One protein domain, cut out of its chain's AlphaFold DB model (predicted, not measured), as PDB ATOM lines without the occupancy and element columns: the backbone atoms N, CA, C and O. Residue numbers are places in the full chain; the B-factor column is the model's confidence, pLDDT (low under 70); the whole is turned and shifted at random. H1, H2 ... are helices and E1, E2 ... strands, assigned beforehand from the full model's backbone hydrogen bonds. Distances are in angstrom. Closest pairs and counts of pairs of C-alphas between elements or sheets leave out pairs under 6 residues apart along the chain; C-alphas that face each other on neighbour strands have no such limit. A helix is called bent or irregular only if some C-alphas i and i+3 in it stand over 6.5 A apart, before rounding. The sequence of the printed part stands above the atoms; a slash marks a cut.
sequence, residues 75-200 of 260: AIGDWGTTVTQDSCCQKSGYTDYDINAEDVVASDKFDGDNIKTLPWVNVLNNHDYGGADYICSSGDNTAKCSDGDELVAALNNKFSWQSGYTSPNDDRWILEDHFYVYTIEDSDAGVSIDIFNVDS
ATOM      1  N   ALA A  75      16.316   2.363-219.532       84.69
ATOM      2  CA  ALA A  75      15.760   3.704-219.604       84.69
ATOM      3  C   ALA A  75      16.192   4.297-220.942       84.69
ATOM      4  O   ALA A  75      17.397   4.401-221.196       84.69
ATOM      5  N   ILE A  76      15.240   4.577-221.826       74.50
ATOM      6  CA  ILE A  76      15.529   5.045-223.183       74.50
ATOM      7  C   ILE A  76      14.453   6.054-223.606       74.50
ATOM      8  O   ILE A  76      13.306   5.933-223.194       74.50
ATOM      9  N   GLY A  77      14.844   7.043-224.403       74.19
ATOM     10  CA  GLY A  77      13.987   8.060-225.016       74.19
ATOM     11  C   GLY A  77      14.470   8.368-226.432       74.19
ATOM     12  O   GLY A  77      15.338   7.645-226.933       74.19
ATOM     13  N   ASP A  78      14.010   9.476-227.019       67.88
ATOM     14  CA  ASP A  78      14.460   9.967-228.334       67.88
ATOM     15  C   ASP A  78      14.016   9.074-229.514       67.88
ATOM     16  O   ASP A  78      14.773   8.756-230.434       67.88
ATOM     17  N   TRP A  79      12.768   8.622-229.457       65.12
ATOM     18  CA  TRP A  79      12.104   7.757-230.433       65.12
ATOM     19  C   TRP A  79      11.351   8.523-231.516       65.12
ATOM     20  O   TRP A  79      11.122   7.971-232.600       65.12
ATOM     21  N   GLY A  80      10.952   9.758-231.204       57.62
ATOM     22  CA  GLY A  80      10.169  10.619-232.079       57.62
ATOM     23  C   GLY A  80      10.826  10.913-233.430       57.62
ATOM     24  O   GLY A  80      12.000  10.632-233.689       57.62
ATOM     25  N   THR A  81      10.009  11.427-234.347       49.31
ATOM     26  CA  THR A  81      10.221  11.455-235.799       49.31
ATOM     27  C   THR A  81      11.377  12.349-236.260       49.31
ATOM     28  O   THR A  81      11.184  13.302-237.001       49.31
ATOM     29  N   THR A  82      12.629  11.971-235.999       44.25
ATOM     30  CA  THR A  82      13.745  12.442-236.835       44.25
ATOM     31  C   THR A  82      13.694  11.682-238.166       44.25
ATOM     32  O   THR A  82      14.433  10.723-238.406       44.25
ATOM     33  N   VAL A  83      12.730  12.037-239.022       40.03
ATOM     34  CA  VAL A  83      12.557  11.471-240.375       40.03
ATOM     35  C   VAL A  83      13.673  11.920-241.322       40.03
ATOM     36  O   VAL A  83      13.934  11.272-242.340       40.03
ATOM     37  N   THR A  84      14.398  12.975-240.955       36.41
ATOM     38  CA  THR A  84      15.534  13.535-241.678       36.41
ATOM     39  C   THR A  84      16.850  13.160-240.984       36.41
ATOM     40  O   THR A  84      17.219  13.706-239.957       36.41
ATOM     41  N   GLN A  85      17.600  12.254-241.624       37.56
ATOM     42  CA  GLN A  85      18.972  11.807-241.301       37.56
ATOM     43  C   GLN A  85      19.110  10.700-240.238       37.56
ATOM     44  O   GLN A  85      18.784  10.890-239.077       37.56
ATOM     45  N   ASP A  86      19.648   9.546-240.667       40.66
ATOM     46  CA  ASP A  86      20.317   8.478-239.892       40.66
ATOM     47  C   ASP A  86      19.697   7.987-238.558       40.66
ATOM     48  O   ASP A  86      20.329   7.193-237.852       40.66
ATOM     49  N   SER A  87      18.463   8.367-238.215       52.22
ATOM     50  CA  SER A  87      17.787   7.898-237.005       52.22
ATOM     51  C   SER A  87      17.453   6.408-237.109       52.22
ATOM     52  O   SER A  87      17.219   5.849-238.190       52.22
ATOM     53  N   CYS A  88      17.419   5.721-235.965       49.03
ATOM     54  CA  CYS A  88      17.093   4.295-235.895       49.03
ATOM     55  C   CYS A  88      15.682   3.956-236.421       49.03
ATOM     56  O   CYS A  88      15.390   2.775-236.647       49.03
ATOM     57  N   CYS A  89      14.857   4.976-236.670       50.34
ATOM     58  CA  CYS A  89      13.439   4.913-236.988       50.34
ATOM     59  C   CYS A  89      13.122   5.093-238.492       50.34
ATOM     60  O   CYS A  89      12.032   5.509-238.855       50.34
ATOM     61  N   GLN A  90      14.041   4.778-239.411       50.84
ATOM     62  CA  GLN A  90      13.755   4.811-240.858       50.84
ATOM     63  C   GLN A  90      13.339   3.428-241.411       50.84
ATOM     64  O   GLN A  90      14.160   2.656-241.909       50.84
ATOM     65  N   LYS A  91      12.044   3.098-241.366       48.91
ATOM     66  CA  LYS A  91      11.398   1.961-242.081       48.91
ATOM     67  C   LYS A  91      10.278   2.511-242.975       48.91
ATOM     68  O   LYS A  91       9.932   3.680-242.925       48.91
ATOM     69  N   SER A  92       9.707   1.684-243.843       49.62
ATOM     70  CA  SER A  92       8.501   2.039-244.602       49.62
ATOM     71  C   SER A  92       7.252   1.908-243.726       49.62
ATOM     72  O   SER A  92       7.079   0.848-243.124       49.62
ATOM     73  N   GLY A  93       6.365   2.908-243.732       54.66
ATOM     74  CA  GLY A  93       5.083   2.870-243.010       54.66
ATOM     75  C   GLY A  93       5.038   3.671-241.706       54.66
ATOM     76  O   GLY A  93       4.114   3.459-240.931       54.66
ATOM     77  N   TYR A  94       6.006   4.563-241.468       57.09
ATOM     78  CA  TYR A  94       5.905   5.534-240.378       57.09
ATOM     79  C   TYR A  94       4.751   6.483-240.645       57.09
ATOM     80  O   TYR A  94       4.590   6.984-241.759       57.09
ATOM     81  N   THR A  95       3.977   6.703-239.598       61.31
ATOM     82  CA  THR A  95       2.993   7.767-239.515       61.31
ATOM     83  C   THR A  95       3.417   8.659-238.358       61.31
ATOM     84  O   THR A  95       4.142   8.211-237.470       61.31
ATOM     85  N   ASP A  96       2.965   9.905-238.349       62.19
ATOM     86  CA  ASP A  96       3.228  10.846-237.254       62.19
ATOM     87  C   ASP A  96       2.569  10.441-235.909       62.19
ATOM     88  O   ASP A  96       2.673  11.135-234.905       62.19
ATOM     89  N   TYR A  97       1.900   9.287-235.855       60.84
ATOM     90  CA  TYR A  97       1.454   8.677-234.609       60.84
ATOM     91  C   TYR A  97       2.618   7.850-234.035       60.84
ATOM     92  O   TYR A  97       2.944   6.784-234.569       60.84
ATOM     93  N   ASP A  98       3.242   8.335-232.958       59.22
ATOM     94  CA  ASP A  98       4.494   7.796-232.382       59.22
ATOM     95  C   ASP A  98       4.458   6.294-232.043       59.22
ATOM     96  O   ASP A  98       5.501   5.641-232.043       59.22
ATOM     97  N   ILE A  99       3.264   5.710-231.887       58.16
ATOM     98  CA  ILE A  99       3.021   4.270-231.660       58.16
ATOM     99  C   ILE A  99       3.807   3.381-232.641       58.16
ATOM    100  O   ILE A  99       4.268   2.292-232.295       58.16
ATOM    101  N   ASN A 100       3.985   3.831-233.885       65.06
ATOM    102  CA  ASN A 100       4.732   3.068-234.885       65.06
ATOM    103  C   ASN A 100       6.251   3.082-234.646       65.06
ATOM    104  O   ASN A 100       6.931   2.113-234.992       65.06
ATOM    105  N   ALA A 101       6.798   4.157-234.077       66.50
ATOM    106  CA  ALA A 101       8.208   4.218-233.707       66.50
ATOM    107  C   ALA A 101       8.490   3.301-232.512       66.50
ATOM    108  O   ALA A 101       9.427   2.499-232.571       66.50
ATOM    109  N   GLU A 102       7.627   3.340-231.499       72.88
ATOM    110  CA  GLU A 102       7.716   2.505-230.299       72.88
ATOM    111  C   GLU A 102       7.647   1.020-230.640       72.88
ATOM    112  O   GLU A 102       8.514   0.253-230.218       72.88
ATOM    113  N   ASP A 103       6.692   0.613-231.482       75.50
ATOM    114  CA  ASP A 103       6.584  -0.781-231.903       75.50
ATOM    115  C   ASP A 103       7.796  -1.243-232.715       75.50
ATOM    116  O   ASP A 103       8.297  -2.342-232.504       75.50
ATOM    117  N   VAL A 104       8.349  -0.418-233.607       73.94
ATOM    118  CA  VAL A 104       9.566  -0.811-234.339       73.94
ATOM    119  C   VAL A 104      10.752  -0.964-233.391       73.94
ATOM    120  O   VAL A 104      11.541  -1.905-233.512       73.94
ATOM    121  N   VAL A 105      10.907  -0.057-232.437       75.12
ATOM    122  CA  VAL A 105      11.994  -0.134-231.466       75.12
ATOM    123  C   VAL A 105      11.824  -1.374-230.586       75.12
ATOM    124  O   VAL A 105      12.750  -2.188-230.479       75.12
ATOM    125  N   ALA A 106      10.642  -1.542-229.996       74.44
ATOM    126  CA  ALA A 106      10.331  -2.629-229.086       74.44
ATOM    127  C   ALA A 106      10.322  -3.992-229.790       74.44
ATOM    128  O   ALA A 106      10.814  -4.962-229.225       74.44
ATOM    129  N   SER A 107       9.810  -4.089-231.009       74.81
ATOM    130  CA  SER A 107       9.524  -5.374-231.656       74.81
ATOM    131  C   SER A 107      10.530  -5.756-232.747       74.81
ATOM    132  O   SER A 107      10.570  -6.915-233.151       74.81
ATOM    133  N   ASP A 108      11.351  -4.821-233.241       74.94
ATOM    134  CA  ASP A 108      12.328  -5.074-234.319       74.94
ATOM    135  C   ASP A 108      13.768  -4.796-233.857       74.94
ATOM    136  O   ASP A 108      14.649  -5.651-233.969       74.94
ATOM    137  N   LYS A 109      14.039  -3.606-233.303       76.56
ATOM    138  CA  LYS A 109      15.418  -3.191-232.973       76.56
ATOM    139  C   LYS A 109      15.975  -3.871-231.732       76.56
ATOM    140  O   LYS A 109      17.139  -4.271-231.734       76.56
ATOM    141  N   PHE A 110      15.157  -4.019-230.696       79.25
ATOM    142  CA  PHE A 110      15.572  -4.602-229.422       79.25
ATOM    143  C   PHE A 110      14.674  -5.785-229.032       79.25
ATOM    144  O   PHE A 110      14.156  -5.880-227.914       79.25
ATOM    145  N   ASP A 111      14.535  -6.719-229.969       80.31
ATOM    146  CA  ASP A 111      13.779  -7.967-229.810       80.31
ATOM    147  C   ASP A 111      14.677  -9.163-229.427       80.31
ATOM    148  O   ASP A 111      14.398 -10.317-229.741       80.31
ATOM    149  N   GLY A 112      15.816  -8.915-228.775       84.00
ATOM    150  CA  GLY A 112      16.691  -9.993-228.306       84.00
ATOM    151  C   GLY A 112      16.051 -10.763-227.150       84.00
ATOM    152  O   GLY A 112      15.648 -10.146-226.168       84.00
ATOM    153  N   ASP A 113      16.006 -12.100-227.215       83.69
ATOM    154  CA  ASP A 113      15.388 -12.958-226.181       83.69
ATOM    155  C   ASP A 113      15.878 -12.647-224.755       83.69
ATOM    156  O   ASP A 113      15.121 -12.736-223.794       83.69
ATOM    157  N   ASN A 114      17.138 -12.231-224.612       80.81
ATOM    158  CA  ASN A 114      17.763 -11.887-223.335       80.81
ATOM    159  C   ASN A 114      17.305 -10.543-222.740       80.81
ATOM    160  O   ASN A 114      17.669 -10.235-221.609       80.81
ATOM    161  N   ILE A 115      16.562  -9.733-223.496       81.31
ATOM    162  CA  ILE A 115      16.048  -8.426-223.067       81.31
ATOM    163  C   ILE A 115      14.529  -8.293-223.225       81.31
ATOM    164  O   ILE A 115      13.978  -7.263-222.839       81.31
ATOM    165  N   LYS A 116      13.838  -9.306-223.779       83.25
ATOM    166  CA  LYS A 116      12.386  -9.261-224.038       83.25
ATOM    167  C   LYS A 116      11.558  -8.997-222.790       83.25
ATOM    168  O   LYS A 116      10.594  -8.259-222.874       83.25
ATOM    169  N   THR A 117      11.962  -9.540-221.648       81.62
ATOM    170  CA  THR A 117      11.203  -9.441-220.394       81.62
ATOM    171  C   THR A 117      11.651  -8.284-219.500       81.62
ATOM    172  O   THR A 117      11.159  -8.160-218.383       81.62
ATOM    173  N   LEU A 118      12.647  -7.496-219.919       87.44
ATOM    174  CA  LEU A 118      13.135  -6.386-219.103       87.44
ATOM    175  C   LEU A 118      12.199  -5.187-219.261       87.44
ATOM    176  O   LEU A 118      11.885  -4.852-220.406       87.44
ATOM    177  N   PRO A 119      11.805  -4.517-218.163       90.19
ATOM    178  CA  PRO A 119      11.017  -3.300-218.247       90.19
ATOM    179  C   PRO A 119      11.823  -2.188-218.916       90.19
ATOM    180  O   PRO A 119      13.045  -2.072-218.750       90.19
ATOM    181  N   TRP A 120      11.115  -1.385-219.694       89.12
ATOM    182  CA  TRP A 120      11.621  -0.257-220.451       89.12
ATOM    183  C   TRP A 120      10.931   1.004-219.969       89.12
ATOM    184  O   TRP A 120       9.789   1.277-220.317       89.12
ATOM    185  N   VAL A 121      11.645   1.768-219.159       89.62
ATOM    186  CA  VAL A 121      11.201   3.068-218.677       89.62
ATOM    187  C   VAL A 121      11.449   4.088-219.782       89.62
ATOM    188  O   VAL A 121      12.600   4.392-220.100       89.62
ATOM    189  N   ASN A 122      10.379   4.571-220.404       84.19
ATOM    190  CA  ASN A 122      10.483   5.561-221.465       84.19
ATOM    191  C   ASN A 122      10.761   6.953-220.882       84.19
ATOM    192  O   ASN A 122      10.193   7.330-219.858       84.19
ATOM    193  N   VAL A 123      11.610   7.727-221.548       80.25
ATOM    194  CA  VAL A 123      11.932   9.106-221.171       80.25
ATOM    195  C   VAL A 123      11.583  10.015-222.342       80.25
ATOM    196  O   VAL A 123      12.333  10.059-223.311       80.25
ATOM    197  N   LEU A 124      10.468  10.745-222.257       78.44
ATOM    198  CA  LEU A 124      10.090  11.673-223.324       78.44
ATOM    199  C   LEU A 124      11.038  12.867-223.349       78.44
ATOM    200  O   LEU A 124      11.227  13.571-222.357       78.44
ATOM    201  N   ASN A 125      11.608  13.115-224.516       76.25
ATOM    202  CA  ASN A 125      12.408  14.285-224.819       76.25
ATOM    203  C   ASN A 125      11.711  15.147-225.887       76.25
ATOM    204  O   ASN A 125      10.682  14.780-226.448       76.25
ATOM    205  N   ASN A 126      12.282  16.305-226.204       74.81
ATOM    206  CA  ASN A 126      11.776  17.202-227.239       74.81
ATOM    207  C   ASN A 126      11.494  16.506-228.587       74.81
ATOM    208  O   ASN A 126      10.470  16.801-229.197       74.81
ATOM    209  N   HIS A 127      12.324  15.559-229.038       74.56
ATOM    210  CA  HIS A 127      12.091  14.832-230.286       74.56
ATOM    211  C   HIS A 127      10.863  13.926-230.208       74.56
ATOM    212  O   HIS A 127      10.146  13.831-231.199       74.56
ATOM    213  N   ASP A 128      10.575  13.347-229.039       77.56
ATOM    214  CA  ASP A 128       9.386  12.524-228.792       77.56
ATOM    215  C   ASP A 128       8.090  13.339-228.861       77.56
ATOM    216  O   ASP A 128       7.060  12.816-229.261       77.56
ATOM    217  N   TYR A 129       8.138  14.633-228.538       78.19
ATOM    218  CA  TYR A 129       6.997  15.531-228.719       78.19
ATOM    219  C   TYR A 129       6.845  16.049-230.155       78.19
ATOM    220  O   TYR A 129       5.748  16.445-230.539       78.19
ATOM    221  N   GLY A 130       7.918  16.055-230.955       69.56
ATOM    222  CA  GLY A 130       7.914  16.579-232.329       69.56
ATOM    223  C   GLY A 130       9.122  17.441-232.703       69.56
ATOM    224  O   GLY A 130       9.113  18.083-233.747       69.56
ATOM    225  N   GLY A 131      10.180  17.470-231.887       61.38
ATOM    226  CA  GLY A 131      11.345  18.361-232.017       61.38
ATOM    227  C   GLY A 131      12.189  18.245-233.294       61.38
ATOM    228  O   GLY A 131      13.194  18.942-233.399       61.38
ATOM    229  N   ALA A 132      11.808  17.404-234.257       70.38
ATOM    230  CA  ALA A 132      12.452  17.279-235.565       70.38
ATOM    231  C   ALA A 132      11.618  17.849-236.737       70.38
ATOM    232  O   ALA A 132      12.128  17.910-237.854       70.38
ATOM    233  N   ASP A 133      10.368  18.276-236.506       83.12
ATOM    234  CA  ASP A 133       9.482  18.902-237.503       83.12
ATOM    235  C   ASP A 133       8.313  19.634-236.786       83.12
ATOM    236  O   ASP A 133       8.517  20.259-235.742       83.12
ATOM    237  N   TYR A 134       7.094  19.599-237.335       88.25
ATOM    238  CA  TYR A 134       5.862  20.034-236.679       88.25
ATOM    239  C   TYR A 134       5.296  18.985-235.710       88.25
ATOM    240  O   TYR A 134       5.421  17.785-235.932       88.25
ATOM    241  N   ILE A 135       4.597  19.458-234.674       87.62
ATOM    242  CA  ILE A 135       3.941  18.622-233.652       87.62
ATOM    243  C   ILE A 135       2.570  18.120-234.127       87.62
ATOM    244  O   ILE A 135       2.159  17.011-233.787       87.62
ATOM    245  N   CYS A 136       1.842  18.939-234.889       89.88
ATOM    246  CA  CYS A 136       0.530  18.565-235.406       89.88
ATOM    247  C   CYS A 136       0.641  17.621-236.606       89.88
ATOM    248  O   CYS A 136       1.627  17.628-237.341       89.88
ATOM    249  N   SER A 137      -0.417  16.847-236.844       86.38
ATOM    250  CA  SER A 137      -0.468  15.853-237.919       86.38
ATOM    251  C   SER A 137      -1.568  16.178-238.932       86.38
ATOM    252  O   SER A 137      -2.683  16.554-238.577       86.38
ATOM    253  N   SER A 138      -1.301  15.940-240.218       85.75
ATOM    254  CA  SER A 138      -2.313  15.885-241.275       85.75
ATOM    255  C   SER A 138      -2.313  14.506-241.930       85.75
ATOM    256  O   SER A 138      -1.455  14.165-242.754       85.75
ATOM    257  N   GLY A 139      -3.296  13.685-241.551       83.19
ATOM    258  CA  GLY A 139      -3.298  12.268-241.900       83.19
ATOM    259  C   GLY A 139      -2.131  11.561-241.217       83.19
ATOM    260  O   GLY A 139      -2.078  11.542-239.992       83.19
ATOM    261  N   ASP A 140      -1.217  11.009-242.016       77.25
ATOM    262  CA  ASP A 140      -0.035  10.276-241.542       77.25
ATOM    263  C   ASP A 140       1.249  11.128-241.512       77.25
ATOM    264  O   ASP A 140       2.307  10.607-241.170       77.25
ATOM    265  N   ASN A 141       1.189  12.408-241.898       78.69
ATOM    266  CA  ASN A 141       2.362  13.288-241.987       78.69
ATOM    267  C   ASN A 141       2.306  14.387-240.926       78.69
ATOM    268  O   ASN A 141       1.213  14.813-240.552       78.69
ATOM    269  N   THR A 142       3.469  14.902-240.543       84.56
ATOM    270  CA  THR A 142       3.611  16.152-239.791       84.56
ATOM    271  C   THR A 142       3.021  17.322-240.586       84.56
ATOM    272  O   THR A 142       3.022  17.349-241.824       84.56
ATOM    273  N   ALA A 143       2.461  18.295-239.879       88.81
ATOM    274  CA  ALA A 143       1.842  19.476-240.452       88.81
ATOM    275  C   ALA A 143       1.843  20.633-239.455       88.81
ATOM    276  O   ALA A 143       1.792  20.443-238.247       88.81
ATOM    277  N   LYS A 144       1.820  21.859-239.982       93.19
ATOM    278  CA  LYS A 144       1.622  23.059-239.165       93.19
ATOM    279  C   LYS A 144       0.333  22.951-238.360       93.19
ATOM    280  O   LYS A 144      -0.721  22.693-238.941       93.19
ATOM    281  N   CYS A 145       0.427  23.250-237.073       93.50
ATOM    282  CA  CYS A 145      -0.738  23.549-236.254       93.50
ATOM    283  C   CYS A 145      -1.419  24.825-236.770       93.50
ATOM    284  O   CYS A 145      -0.752  25.756-237.233       93.50
ATOM    285  N   SER A 146      -2.746  24.851-236.730       94.62
ATOM    286  CA  SER A 146      -3.557  25.992-237.149       94.62
ATOM    287  C   SER A 146      -3.634  27.082-236.084       94.62
ATOM    288  O   SER A 146      -3.725  28.256-236.446       94.62
ATOM    289  N   ASP A 147      -3.557  26.706-234.806       95.12
ATOM    290  CA  ASP A 147      -3.539  27.604-233.654       95.12
ATOM    291  C   ASP A 147      -2.935  26.931-232.401       95.12
ATOM    292  O   ASP A 147      -2.494  25.776-232.427       95.12
ATOM    293  N   GLY A 148      -2.885  27.689-231.299       92.94
ATOM    294  CA  GLY A 148      -2.385  27.223-230.006       92.94
ATOM    295  C   GLY A 148      -3.201  26.089-229.386       92.94
ATOM    296  O   GLY A 148      -2.610  25.225-228.742       92.94
ATOM    297  N   ASP A 149      -4.516  26.044-229.610       93.31
ATOM    298  CA  ASP A 149      -5.375  24.990-229.061       93.31
ATOM    299  C   ASP A 149      -5.088  23.656-229.763       93.31
ATOM    300  O   ASP A 149      -4.941  22.622-229.109       93.31
ATOM    301  N   GLU A 150      -4.936  23.671-231.092       93.75
ATOM    302  CA  GLU A 150      -4.531  22.486-231.852       93.75
ATOM    303  C   GLU A 150      -3.120  22.027-231.468       93.75
ATOM    304  O   GLU A 150      -2.897  20.828-231.307       93.75
ATOM    305  N   LEU A 151      -2.183  22.961-231.267       92.12
ATOM    306  CA  LEU A 151      -0.828  22.636-230.817       92.12
ATOM    307  C   LEU A 151      -0.829  21.954-229.441       92.12
ATOM    308  O   LEU A 151      -0.184  20.919-229.273       92.12
ATOM    309  N   VAL A 152      -1.569  22.491-228.468       91.00
ATOM    310  CA  VAL A 152      -1.703  21.885-227.132       91.00
ATOM    311  C   VAL A 152      -2.376  20.514-227.220       91.00
ATOM    312  O   VAL A 152      -1.902  19.550-226.619       91.00
ATOM    313  N   ALA A 153      -3.437  20.384-228.018       90.50
ATOM    314  CA  ALA A 153      -4.101  19.102-228.232       90.50
ATOM    315  C   ALA A 153      -3.159  18.062-228.860       90.50
ATOM    316  O   ALA A 153      -3.140  16.909-228.431       90.50
ATOM    317  N   ALA A 154      -2.359  18.457-229.853       88.25
ATOM    318  CA  ALA A 154      -1.378  17.584-230.484       88.25
ATOM    319  C   ALA A 154      -0.277  17.161-229.499       88.25
ATOM    320  O   ALA A 154       0.045  15.978-229.429       88.25
ATOM    321  N   LEU A 155       0.223  18.079-228.672       86.69
ATOM    322  CA  LEU A 155       1.223  17.787-227.644       86.69
ATOM    323  C   LEU A 155       0.721  16.756-226.617       86.69
ATOM    324  O   LEU A 155       1.400  15.768-226.336       86.69
ATOM    325  N   ASN A 156      -0.512  16.929-226.134       85.62
ATOM    326  CA  ASN A 156      -1.170  15.958-225.258       85.62
ATOM    327  C   ASN A 156      -1.359  14.598-225.937       85.62
ATOM    328  O   ASN A 156      -1.209  13.551-225.306       85.62
ATOM    329  N   ASN A 157      -1.705  14.601-227.228       85.06
ATOM    330  CA  ASN A 157      -1.864  13.371-227.990       85.06
ATOM    331  C   ASN A 157      -0.543  12.603-228.097       85.06
ATOM    332  O   ASN A 157      -0.562  11.395-227.884       85.06
ATOM    333  N   LYS A 158       0.588  13.281-228.342       82.25
ATOM    334  CA  LYS A 158       1.925  12.661-228.379       82.25
ATOM    335  C   LYS A 158       2.220  11.916-227.075       82.25
ATOM    336  O   LYS A 158       2.485  10.719-227.104       82.25
ATOM    337  N   PHE A 159       2.030  12.562-225.921       83.75
ATOM    338  CA  PHE A 159       2.168  11.890-224.623       83.75
ATOM    339  C   PHE A 159       1.183  10.718-224.448       83.75
ATOM    340  O   PHE A 159       1.561   9.630-224.015       83.75
ATOM    341  N   SER A 160      -0.096  10.928-224.772       84.38
ATOM    342  CA  SER A 160      -1.166   9.932-224.605       84.38
ATOM    343  C   SER A 160      -0.927   8.674-225.440       84.38
ATOM    344  O   SER A 160      -1.128   7.554-224.973       84.38
ATOM    345  N   TRP A 161      -0.456   8.842-226.673       84.25
ATOM    346  CA  TRP A 161      -0.101   7.735-227.551       84.25
ATOM    347  C   TRP A 161       1.042   6.908-226.981       84.25
ATOM    348  O   TRP A 161       0.930   5.685-226.970       84.25
ATOM    349  N   GLN A 162       2.073   7.571-226.453       83.44
ATOM    350  CA  GLN A 162       3.235   6.885-225.901       83.44
ATOM    351  C   GLN A 162       2.941   6.218-224.552       83.44
ATOM    352  O   GLN A 162       3.389   5.110-224.277       83.44
ATOM    353  N   SER A 163       2.151   6.864-223.694       86.00
ATOM    354  CA  SER A 163       1.772   6.309-222.380       86.00
ATOM    355  C   SER A 163       0.727   5.201-222.494       86.00
ATOM    356  O   SER A 163       0.699   4.283-221.681       86.00
ATOM    357  N   GLY A 164      -0.118   5.257-223.525       86.06
ATOM    358  CA  GLY A 164      -1.115   4.235-223.828       86.06
ATOM    359  C   GLY A 164      -0.589   3.052-224.645       86.06
ATOM    360  O   GLY A 164      -1.363   2.131-224.922       86.06
ATOM    361  N   TYR A 165       0.677   3.063-225.071       85.69
ATOM    362  CA  TYR A 165       1.250   1.987-225.871       85.69
ATOM    363  C   TYR A 165       1.427   0.705-225.053       85.69
ATOM    364  O   TYR A 165       2.100   0.680-224.027       85.69
ATOM    365  N   THR A 166       0.848  -0.389-225.553       86.94
ATOM    366  CA  THR A 166       1.032  -1.733-224.996       86.94
ATOM    367  C   THR A 166       2.066  -2.484-225.818       86.94
ATOM    368  O   THR A 166       1.823  -2.824-226.982       86.94
ATOM    369  N   SER A 167       3.207  -2.800-225.208       83.88
ATOM    370  CA  SER A 167       4.255  -3.539-225.909       83.88
ATOM    371  C   SER A 167       3.839  -4.996-226.152       83.88
ATOM    372  O   SER A 167       3.358  -5.660-225.230       83.88
ATOM    373  N   PRO A 168       4.092  -5.572-227.342       83.19
ATOM    374  CA  PRO A 168       3.833  -6.993-227.581       83.19
ATOM    375  C   PRO A 168       4.792  -7.918-226.812       83.19
ATOM    376  O   PRO A 168       4.562  -9.126-226.759       83.19
ATOM    377  N   ASN A 169       5.855  -7.369-226.215       83.88
ATOM    378  CA  ASN A 169       6.827  -8.082-225.395       83.88
ATOM    379  C   ASN A 169       6.489  -7.895-223.905       83.88
ATOM    380  O   ASN A 169       7.084  -7.056-223.236       83.88
ATOM    381  N   ASP A 170       5.505  -8.658-223.417       86.19
ATOM    382  CA  ASP A 170       5.040  -8.672-222.015       86.19
ATOM    383  C   ASP A 170       4.654  -7.296-221.446       86.19
ATOM    384  O   ASP A 170       4.808  -7.052-220.252       86.19
ATOM    385  N   ASP A 171       4.154  -6.395-222.297       88.44
ATOM    386  CA  ASP A 171       3.794  -5.027-221.913       88.44
ATOM    387  C   ASP A 171       4.919  -4.287-221.167       88.44
ATOM    388  O   ASP A 171       4.723  -3.572-220.190       88.44
ATOM    389  N   ARG A 172       6.158  -4.504-221.615       87.25
ATOM    390  CA  ARG A 172       7.359  -3.985-220.954       87.25
ATOM    391  C   ARG A 172       7.544  -2.467-221.021       87.25
ATOM    392  O   ARG A 172       8.551  -1.989-220.510       87.25
ATOM    393  N   TRP A 173       6.674  -1.729-221.706       88.12
ATOM    394  CA  TRP A 173       6.815  -0.286-221.905       88.12
ATOM    395  C   TRP A 173       6.219   0.478-220.725       88.12
ATOM    396  O   TRP A 173       5.052   0.300-220.399       88.12
ATOM    397  N   ILE A 174       7.022   1.320-220.078       90.44
ATOM    398  CA  ILE A 174       6.653   2.018-218.848       90.44
ATOM    399  C   ILE A 174       6.776   3.528-219.066       90.44
ATOM    400  O   ILE A 174       7.882   4.072-219.035       90.44
ATOM    401  N   LEU A 175       5.633   4.194-219.220       88.38
ATOM    402  CA  LEU A 175       5.482   5.648-219.185       88.38
ATOM    403  C   LEU A 175       4.188   6.004-218.446       88.38
ATOM    404  O   LEU A 175       3.119   6.060-219.045       88.38
ATOM    405  N   GLU A 176       4.280   6.197-217.132       88.00
ATOM    406  CA  GLU A 176       3.088   6.379-216.289       88.00
ATOM    407  C   GLU A 176       2.630   7.841-216.201       88.00
ATOM    408  O   GLU A 176       1.433   8.106-216.128       88.00
ATOM    409  N   ASP A 177       3.575   8.784-216.201       86.44
ATOM    410  CA  ASP A 177       3.329  10.229-216.147       86.44
ATOM    411  C   ASP A 177       4.586  10.993-216.632       86.44
ATOM    412  O   ASP A 177       5.588  10.384-217.003       86.44
ATOM    413  N   HIS A 178       4.584  12.322-216.586       79.44
ATOM    414  CA  HIS A 178       5.768  13.162-216.813       79.44
ATOM    415  C   HIS A 178       6.759  13.106-215.636       79.44
ATOM    416  O   HIS A 178       7.969  13.261-215.811       79.44
ATOM    417  N   PHE A 179       6.244  12.861-214.425       82.81
ATOM    418  CA  PHE A 179       7.030  12.736-213.199       82.81
ATOM    419  C   PHE A 179       6.504  11.578-212.357       82.81
ATOM    420  O   PHE A 179       5.460  11.680-211.713       82.81
ATOM    421  N   TYR A 180       7.242  10.474-212.326       87.38
ATOM    422  CA  TYR A 180       6.868   9.300-211.541       87.38
ATOM    423  C   TYR A 180       8.100   8.552-211.044       87.38
ATOM    424  O   TYR A 180       9.229   8.768-211.494       87.38
ATOM    425  N   VAL A 181       7.871   7.667-210.079       92.56
ATOM    426  CA  VAL A 181       8.876   6.726-209.593       92.56
ATOM    427  C   VAL A 181       8.428   5.333-209.979       92.56
ATOM    428  O   VAL A 181       7.357   4.896-209.565       92.56
ATOM    429  N   TYR A 182       9.262   4.639-210.742       92.69
ATOM    430  CA  TYR A 182       9.079   3.231-211.052       92.69
ATOM    431  C   TYR A 182      10.066   2.394-210.243       92.69
ATOM    432  O   TYR A 182      11.278   2.605-210.318       92.69
ATOM    433  N   THR A 183       9.555   1.440-209.473       93.00
ATOM    434  CA  THR A 183      10.371   0.580-208.608       93.00
ATOM    435  C   THR A 183      10.421  -0.834-209.168       93.00
ATOM    436  O   THR A 183       9.386  -1.444-209.429       93.00
ATOM    437  N   ILE A 184      11.630  -1.386-209.280       91.81
ATOM    438  CA  ILE A 184      11.853  -2.814-209.531       91.81
ATOM    439  C   ILE A 184      12.501  -3.456-208.306       91.81
ATOM    440  O   ILE A 184      13.397  -2.876-207.694       91.81
ATOM    441  N   GLU A 185      12.056  -4.656-207.944       93.56
ATOM    442  CA  GLU A 185      12.510  -5.362-206.744       93.56
ATOM    443  C   GLU A 185      12.762  -6.847-207.032       93.56
ATOM    444  O   GLU A 185      11.954  -7.520-207.670       93.56
ATOM    445  N   ASP A 186      13.891  -7.354-206.538       91.19
ATOM    446  CA  ASP A 186      14.212  -8.772-206.418       91.19
ATOM    447  C   ASP A 186      14.250  -9.095-204.921       91.19
ATOM    448  O   ASP A 186      15.246  -8.860-204.224       91.19
ATOM    449  N   SER A 187      13.132  -9.620-204.419       91.50
ATOM    450  CA  SER A 187      12.962  -9.943-203.003       91.50
ATOM    451  C   SER A 187      13.886 -11.067-202.531       91.50
ATOM    452  O   SER A 187      14.257 -11.095-201.358       91.50
ATOM    453  N   ASP A 188      14.272 -11.983-203.424       92.44
ATOM    454  CA  ASP A 188      15.124 -13.127-203.086       92.44
ATOM    455  C   ASP A 188      16.580 -12.684-202.909       92.44
ATOM    456  O   ASP A 188      17.275 -13.154-202.000       92.44
ATOM    457  N   ALA A 189      17.037 -11.742-203.738       91.38
ATOM    458  CA  ALA A 189      18.327 -11.081-203.562       91.38
ATOM    459  C   ALA A 189      18.298  -9.967-202.499       91.38
ATOM    460  O   ALA A 189      19.359  -9.564-202.014       91.38
ATOM    461  N   GLY A 190      17.112  -9.471-202.133       93.06
ATOM    462  CA  GLY A 190      16.933  -8.337-201.227       93.06
ATOM    463  C   GLY A 190      17.410  -7.014-201.832       93.06
ATOM    464  O   GLY A 190      17.991  -6.191-201.123       93.06
ATOM    465  N   VAL A 191      17.229  -6.834-203.144       93.69
ATOM    466  CA  VAL A 191      17.667  -5.648-203.895       93.69
ATOM    467  C   VAL A 191      16.456  -4.969-204.523       93.69
ATOM    468  O   VAL A 191      15.614  -5.639-205.109       93.69
ATOM    469  N   SER A 192      16.403  -3.640-204.463       94.25
ATOM    470  CA  SER A 192      15.452  -2.825-205.221       94.25
ATOM    471  C   SER A 192      16.158  -1.667-205.925       94.25
ATOM    472  O   SER A 192      17.252  -1.251-205.530       94.25
ATOM    473  N   ILE A 193      15.546  -1.169-206.997       93.44
ATOM    474  CA  ILE A 193      15.978   0.014-207.740       93.44
ATOM    475  C   ILE A 193      14.753   0.905-207.926       93.44
ATOM    476  O   ILE A 193      13.763   0.470-208.512       93.44
ATOM    477  N   ASP A 194      14.857   2.150-207.468       93.75
ATOM    478  CA  ASP A 194      13.899   3.208-207.774       93.75
ATOM    479  C   ASP A 194      14.413   4.015-208.966       93.75
ATOM    480  O   ASP A 194      15.536   4.531-208.956       93.75
ATOM    481  N   ILE A 195      13.586   4.125-209.998       91.69
ATOM    482  CA  ILE A 195      13.850   4.892-211.210       91.69
ATOM    483  C   ILE A 195      12.949   6.119-211.167       91.69
ATOM    484  O   ILE A 195      11.732   6.016-211.270       91.69
ATOM    485  N   PHE A 196      13.563   7.285-210.998       88.81
ATOM    486  CA  PHE A 196      12.874   8.569-211.015       88.81
ATOM    487  C   PHE A 196      12.821   9.051-212.460       88.81
ATOM    488  O   PHE A 196      13.855   9.457-212.997       88.81
ATOM    489  N   ASN A 197      11.647   8.982-213.085       84.25
ATOM    490  CA  ASN A 197      11.453   9.620-214.376       84.25
ATOM    491  C   ASN A 197      11.192  11.107-214.150       84.25
ATOM    492  O   ASN A 197      10.332  11.487-213.350       84.25
ATOM    493  N   VAL A 198      11.995  11.934-214.805       76.75
ATOM    494  CA  VAL A 198      11.968  13.383-214.659       76.75
ATOM    495  C   VAL A 198      12.005  13.969-216.054       76.75
ATOM    496  O   VAL A 198      13.038  13.885-216.725       76.75
ATOM    497  N   ASP A 199      10.905  14.588-216.469       72.75
ATOM    498  CA  ASP A 199      10.893  15.396-217.679       72.75
ATOM    499  C   ASP A 199      11.800  16.623-217.482       72.75
ATOM    500  O   ASP A 199      11.456  17.607-216.826       72.75
ATOM    501  N   SER A 200      13.020  16.539-218.017       63.62
ATOM    502  CA  SER A 200      14.002  17.627-217.960       63.62
ATOM    503  C   SER A 200      13.767  18.715-219.009       63.62
ATOM    504  O   SER A 200      14.547  19.668-219.086       63.62
TER     505      SER A 200
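Overview. This is residues 75 to 200 of the 260 residues of an uncharacterized protein of Phytophthora infestans (strain T30-4) (UniProt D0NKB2). A short parallel pair of strands, E1 and E2, lies in the middle of an elongated body, with the long two-stranded hairpin of E5 and E6 reaching out to one end, where residues 186 to 191 stick out free. Toward the other end lie the long helix H3, the short helix H2 and the tiny hairpin of E3 and E4, while H1 meets H3 end to end and long loops fill in much of the rest. The 126 printed residues run E1 H1 E2 H2 E3 E4 H3 E5 E6, a mixed class with three helices and six strands, and under half of the residues, 60, are in named elements. The whole is compact, with a radius of gyration of the C-alphas of 15.8 A and spans of 55 by 30 by 22 A.

Along the chain. Find C-alpha 75 at (15.760, 3.704, -219.604), where E1 begins and runs to residue 77, 7.2 A. Then look for H1, residues 99 to 109, 14.5 A; it is neither bent nor irregular, but only just, with C-alphas 106 and 109 6.4 A apart. E2 is residues 120 to 123, 9.4 A, and H2 is residues 126 to 129, 5.3 A. E3, residues 136 to 138, 7.1 A, and E4, residues 141 to 143, 6.4 A, come next. From C-alpha 148 at (-2.385, 27.223, -230.006), H3 runs 22.6 A to residue 163. E5, residues 179 to 186, measures 23.7 A, and E6, residues 191 to 198, measures 22.6 A and ends at (11.968, 13.383, -214.659).

Arrangement. E1 and E2 are parallel neighbours, with N 123 and O 76 3.0 A apart; with H1 they form a strand-helix-strand unit, two parallel strands with a helix between them in the chain, its crossover right-handed. Residues 120 to 121 of E2 also pair, parallel, with residues 173 to 174. The closest C-alphas of E2 and E6 are those of Val 123 and Asn 197, 6.8 A. The hairpin E5 and E6 is antiparallel, with N 186 and O 191 2.8 A apart. H2 touches residues 155 to 159 of H3, Tyr 129 and Lys 158 having the closest C-alphas, 5.8 A. H1 and H3 only just touch, with 3 pairs of C-alphas within 8 A and only at their ends, closest at Ile 99 and Trp 161, 6.2 A. The hairpin E3 and E4 is antiparallel, with N 138 and O 141 2.8 A apart, and the closest C-alphas of E3 and H3 are those of Cys 136 and Ala 154, 5.4 A. Every O i to N i+4 pair is within hydrogen-bond range in H1 and H3; H2 is too short for one.

Size, cuts and confidence. The two C-alphas farthest apart, those of Ser 146 and Asp 188, are 55.1 A apart. The printed part has no cut. The links from E1 to H1 and from H3 to E5 are long. Look for pLDDT under 70 at residues 78 to 101, 130 to 131 and 200; the mean of the printed part is 78.6.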